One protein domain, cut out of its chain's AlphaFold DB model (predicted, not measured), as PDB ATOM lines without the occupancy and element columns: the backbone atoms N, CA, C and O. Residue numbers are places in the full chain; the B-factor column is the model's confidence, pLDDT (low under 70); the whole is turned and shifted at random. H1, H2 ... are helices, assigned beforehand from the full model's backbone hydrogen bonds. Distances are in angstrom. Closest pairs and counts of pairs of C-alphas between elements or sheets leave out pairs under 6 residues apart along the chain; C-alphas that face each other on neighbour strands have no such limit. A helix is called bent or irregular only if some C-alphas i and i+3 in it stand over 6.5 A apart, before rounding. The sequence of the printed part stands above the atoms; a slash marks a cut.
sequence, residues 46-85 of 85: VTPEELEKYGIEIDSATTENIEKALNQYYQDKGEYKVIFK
ATOM      1  N   VAL A  46      27.042 -21.942  85.663       89.69
ATOM      2  CA  VAL A  46      25.755 -21.241  85.594       89.69
ATOM      3  C   VAL A  46      26.001 -19.762  85.879       89.69
ATOM      4  O   VAL A  46      26.544 -19.417  86.929       89.69
ATOM      5  N   THR A  47      25.629 -18.888  84.947       92.94
ATOM      6  CA  THR A  47      25.715 -17.439  85.174       92.94
ATOM      7  C   THR A  47      24.520 -16.960  86.012       92.94
ATOM      8  O   THR A  47      23.468 -17.601  85.996       92.94
ATOM      9  N   PRO A  48      24.622 -15.818  86.718       94.44
ATOM     10  CA  PRO A  48      23.476 -15.236  87.421       94.44
ATOM     11  C   PRO A  48      22.269 -14.976  86.504       94.44
ATOM     12  O   PRO A  48      21.135 -15.193  86.912       94.44
ATOM     13  N   GLU A  49      22.515 -14.581  85.253       92.88
ATOM     14  CA  GLU A  49      21.472 -14.380  84.239       92.88
ATOM     15  C   GLU A  49      20.771 -15.699  83.871       92.88
ATOM     16  O   GLU A  49      19.546 -15.751  83.770       92.88
ATOM     17  N   GLU A  50      21.530 -16.789  83.709       94.00
ATOM     18  CA  GLU A  50      20.952 -18.114  83.462       94.00
ATOM     19  C   GLU A  50      20.148 -18.618  84.664       94.00
ATOM     20  O   GLU A  50      19.085 -19.213  84.485       94.00
ATOM     21  N   LEU A  51      20.629 -18.357  85.882       94.50
ATOM     22  CA  LEU A  51      19.937 -18.707  87.121       94.50
ATOM     23  C   LEU A  51      18.618 -17.941  87.278       94.50
ATOM     24  O   LEU A  51      17.620 -18.519  87.694       94.50
ATOM     25  N   GLU A  52      18.584 -16.657  86.925       94.38
ATOM     26  CA  GLU A  52      17.366 -15.844  86.993       94.38
ATOM     27  C   GLU A  52      16.346 -16.249  85.921       94.38
ATOM     28  O   GLU A  52      15.151 -16.345  86.202       94.38
ATOM     29  N   LYS A  53      16.815 -16.524  84.698       94.44
ATOM     30  CA  LYS A  53      15.941 -16.800  83.552       94.44
ATOM     31  C   LYS A  53      15.426 -18.240  83.506       94.44
ATOM     32  O   LYS A  53      14.275 -18.450  83.127       94.44
ATOM     33  N   TYR A  54      16.260 -19.219  83.854       94.94
ATOM     34  CA  TYR A  54      15.943 -20.647  83.717       94.94
ATOM     35  C   TYR A  54      15.962 -21.410  85.048       94.94
ATOM     36  O   TYR A  54      15.701 -22.613  85.059       94.94
ATOM     37  N   GLY A  55      16.290 -20.745  86.160       94.38
ATOM     38  CA  GLY A  55      16.363 -21.375  87.474       94.38
ATOM     39  C   GLY A  55      14.992 -21.778  88.005       94.38
ATOM     40  O   GLY A  55      14.076 -20.960  88.099       94.38
ATOM     41  N   ILE A  56      14.877 -23.039  88.407       96.75
ATOM     42  CA  ILE A  56      13.703 -23.584  89.085       96.75
ATOM     43  C   ILE A  56      13.997 -23.640  90.584       96.75
ATOM     44  O   ILE A  56      14.998 -24.232  90.984       96.75
ATOM     45  N   GLU A  57      13.120 -23.060  91.407       96.00
ATOM     46  CA  GLU A  57      13.173 -23.250  92.864       96.00
ATOM     47  C   GLU A  57      12.966 -24.737  93.163       96.00
ATOM     48  O   GLU A  57      11.979 -25.315  92.691       96.00
ATOM     49  N   ILE A  58      13.854 -25.349  93.950       93.62
ATOM     50  CA  ILE A  58      13.794 -26.789  94.264       93.62
ATOM     51  C   ILE A  58      12.410 -27.202  94.792       93.62
ATOM     52  O   ILE A  58      11.860 -28.216  94.362       93.62
ATOM     53  N   ASP A  59      11.799 -26.372  95.637       94.12
ATOM     54  CA  ASP A  59      10.478 -26.627  96.230       94.12
ATOM     55  C   ASP A  59       9.327 -26.604  95.208       94.12
ATOM     56  O   ASP A  59       8.236 -27.113  95.463       94.12
ATOM     57  N   SER A  60       9.564 -26.023  94.030       91.00
ATOM     58  CA  SER A  60       8.604 -25.924  92.926       91.00
ATOM     59  C   SER A  60       8.889 -26.899  91.777       91.00
ATOM     60  O   SER A  60       8.198 -26.863  90.752       91.00
ATOM     61  N   ALA A  61       9.909 -27.751  91.914       95.06
ATOM     62  CA  ALA A  61      10.369 -28.645  90.862       95.06
ATOM     63  C   ALA A  61       9.353 -29.772  90.602       95.06
ATOM     64  O   ALA A  61       9.391 -30.846  91.198       95.06
ATOM     65  N   THR A  62       8.432 -29.521  89.676       97.00
ATOM     66  CA  THR A  62       7.536 -30.526  89.099       97.00
ATOM     67  C   THR A  62       8.061 -30.976  87.740       97.00
ATOM     68  O   THR A  62       8.837 -30.264  87.097       97.00
ATOM     69  N   THR A  63       7.603 -32.132  87.254       97.44
ATOM     70  CA  THR A  63       7.919 -32.601  85.893       97.44
ATOM     71  C   THR A  63       7.599 -31.539  84.837       97.44
ATOM     72  O   THR A  63       8.417 -31.296  83.957       97.44
ATOM     73  N   GLU A  64       6.453 -30.863  84.962       96.81
ATOM     74  CA  GLU A  64       6.025 -29.806  84.039       96.81
ATOM     75  C   GLU A  64       6.977 -28.600  84.059       96.81
ATOM     76  O   GLU A  64       7.392 -28.112  83.007       96.81
ATOM     77  N   ASN A  65       7.377 -28.140  85.249       94.88
ATOM     78  CA  ASN A  65       8.282 -26.996  85.384       94.88
ATOM     79  C   ASN A  65       9.687 -27.320  84.861       94.88
ATOM     80  O   ASN A  65      10.306 -26.484  84.201       94.88
ATOM     81  N   ILE A  66      10.162 -28.545  85.097       96.81
ATOM     82  CA  ILE A  66      11.441 -29.034  84.575       96.81
ATOM     83  C   ILE A  66      11.400 -29.126  83.047       96.81
ATOM     84  O   ILE A  66      12.305 -28.620  82.386       96.81
ATOM     85  N   GLU A  67      10.348 -29.711  82.467       97.31
ATOM     86  CA  GLU A  67      10.190 -29.814  81.011       97.31
ATOM     87  C   GLU A  67      10.130 -28.430  80.353       97.31
ATOM     88  O   GLU A  67      10.774 -28.187  79.329       97.31
ATOM     89  N   LYS A  68       9.417 -27.485  80.971       95.94
ATOM     90  CA  LYS A  68       9.344 -26.108  80.485       95.94
ATOM     91  C   LYS A  68      10.713 -25.426  80.486       95.94
ATOM     92  O   LYS A  68      11.072 -24.831  79.470       95.94
ATOM     93  N   ALA A  69      11.481 -25.528  81.572       95.56
ATOM     94  CA  ALA A  69      12.813 -24.925  81.646       95.56
ATOM     95  C   ALA A  69      13.800 -25.579  80.669       95.56
ATOM     96  O   ALA A  69      14.546 -24.874  79.992       95.56
ATOM     97  N   LEU A  70      13.755 -26.910  80.532       97.38
ATOM     98  CA  LEU A  70      14.547 -27.660  79.553       97.38
ATOM     99  C   LEU A  70      14.287 -27.176  78.128       97.38
ATOM    100  O   LEU A  70      15.226 -26.877  77.391       97.38
ATOM    101  N   ASN A  71      13.014 -27.076  77.750       97.81
ATOM    102  CA  ASN A  71      12.622 -26.620  76.424       97.81
ATOM    103  C   ASN A  71      13.022 -25.158  76.197       97.81
ATOM    104  O   ASN A  71      13.540 -24.837  75.132       97.81
ATOM    105  N   GLN A  72      12.837 -24.281  77.189       97.00
ATOM    106  CA  GLN A  72      13.267 -22.881  77.098       97.00
ATOM    107  C   GLN A  72      14.780 -22.762  76.889       97.00
ATOM    108  O   GLN A  72      15.214 -22.063  75.975       97.00
ATOM    109  N   TYR A  73      15.579 -23.480  77.680       97.31
ATOM    110  CA  TYR A  73      17.032 -23.449  77.546       97.31
ATOM    111  C   TYR A  73      17.479 -24.007  76.183       97.31
ATOM    112  O   TYR A  73      18.337 -23.413  75.531       97.31
ATOM    113  N   TYR A  74      16.849 -25.081  75.690       97.50
ATOM    114  CA  TYR A  74      17.150 -25.647  74.369       97.50
ATOM    115  C   TYR A  74      16.851 -24.685  73.218       97.50
ATOM    116  O   TYR A  74      17.668 -24.564  72.307       97.50
ATOM    117  N   GLN A  75      15.726 -23.967  73.257       97.25
ATOM    118  CA  GLN A  75      15.409 -22.983  72.217       97.25
ATOM    119  C   GLN A  75      16.431 -21.838  72.174       97.25
ATOM    120  O   GLN A  75      16.775 -21.365  71.093       97.25
ATOM    121  N   ASP A  76      16.955 -21.433  73.333       96.12
ATOM    122  CA  ASP A  76      17.857 -20.285  73.437       96.12
ATOM    123  C   ASP A  76      19.344 -20.647  73.261       96.12
ATOM    124  O   ASP A  76      20.139 -19.805  72.838       96.12
ATOM    125  N   LYS A  77      19.747 -21.877  73.606       95.19
ATOM    126  CA  LYS A  77      21.160 -22.304  73.669       95.19
ATOM    127  C   LYS A  77      21.495 -23.509  72.789       95.19
ATOM    128  O   LYS A  77      22.672 -23.770  72.561       95.19
ATOM    129  N   GLY A  78      20.494 -24.229  72.283       95.12
ATOM    130  CA  GLY A  78      20.681 -25.413  71.437       95.12
ATOM    131  C   GLY A  78      21.107 -26.679  72.187       95.12
ATOM    132  O   GLY A  78      21.470 -27.669  71.557       95.12
ATOM    133  N   GLU A  79      21.061 -26.671  73.519       94.44
ATOM    134  CA  GLU A  79      21.376 -27.817  74.374       94.44
ATOM    135  C   GLU A  79      20.366 -27.915  75.523       94.44
ATOM    136  O   GLU A  79      19.664 -26.955  75.819       94.44
ATOM    137  N   TYR A  80      20.268 -29.068  76.178       96.69
ATOM    138  CA  TYR A  80      19.416 -29.218  77.356       96.69
ATOM    139  C   TYR A  80      20.224 -28.973  78.630       96.69
ATOM    140  O   TYR A  80      21.231 -29.640  78.866       96.69
ATOM    141  N   LYS A  81      19.745 -28.062  79.480       95.06
ATOM    142  CA  LYS A  81      20.298 -27.794  80.813       95.06
ATOM    143  C   LYS A  81      19.153 -27.509  81.778       95.06
ATOM    144  O   LYS A  81      18.224 -26.782  81.438       95.06
ATOM    145  N   VAL A  82      19.229 -28.079  82.979       95.31
ATOM    146  CA  VAL A  82      18.353 -27.728  84.107       95.31
ATOM    147  C   VAL A  82      19.191 -26.987  85.125       95.31
ATOM    148  O   VAL A  82      20.307 -27.408  85.434       95.31
ATOM    149  N   ILE A  83      18.653 -25.889  85.639       95.81
ATOM    150  CA  ILE A  83      19.297 -25.080  86.662       95.81
ATOM    151  C   ILE A  83      18.345 -25.019  87.851       95.81
ATOM    152  O   ILE A  83      17.187 -24.640  87.701       95.81
ATOM    153  N   PHE A  84      18.838 -25.403  89.025       95.44
ATOM    154  CA  PHE A  84      18.108 -25.266  90.281       95.44
ATOM    155  C   PHE A  84      18.641 -24.060  91.055       95.44
ATOM    156  O   PHE A  84      19.850 -23.809  91.031       95.44
ATOM    157  N   LYS A  85      17.742 -23.334  91.720       90.06
ATOM    158  CA  LYS A  85      18.060 -22.274  92.683       90.06
ATOM    159  C   LYS A  85      17.456 -22.577  94.047       90.06
ATOM    160  O   LYS A  85      16.431 -23.302  94.079       90.06
TER     161      LYS A  85
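AT A GLANCE: This is residues 46 to 85 of the 85 residues of the protein "Surface antigen BspA like protein" of Brachyspira pilosicoli WesB (UniProt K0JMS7). One long helix, H2, makes one side of a flat shape, and the short helix H1 with the link after it, residues 55 to 62, makes the opposite side. Past H2 the last residues fold back toward that link, and residues 83 to 84 run beside residues 55 to 56 as a short parallel pairing. The printed part has 40 residues with two named helices, H1 then H2, and no named strand; the class is all helix. It is compact, with a radius of gyration of the C-alphas of 9.3 A, and its C-alphas span 26 by 21 by 10 A.

HOW THE PARTS SIT: H1, residues 48 to 54, and H2, residues 63 to 77, only just touch, with 3 pairs of C-alphas within 8 A. H2 touches H1 with residues 69 to 73 alone. The closest C-alphas of the two helices are those of Tyr 54 and Ala 69, 5.7 A apart. Their lines stand at a steep tilt of 59 degrees, and they run opposite ways. Their centres are 12.5 A apart. In both H1 and H2, every O i to N i+4 pair is within hydrogen-bond range.

IN THESE COORDINATES: H1 begins at C-alpha 48, at (23.476, -15.236, 87.421), and measures 10.0 A from first to last C-alpha. H2, 15 residues long, begins at C-alpha 63, at (7.919, -32.601, 85.893), and ends at C-alpha 77, at (21.160, -22.304, 73.669), 20.8 A away. Neither helix is bent.

THE WHOLE: The C-alphas of Asp 59 and Gly 78, the two farthest apart, are 26.8 A from each other. The link from H1 to H2 has 8 residues and is short. The printed part has no cut and ends at Lys 85, the chain's last residue. The mean pLDDT of the printed part is 95.2, and no printed residue is under 70.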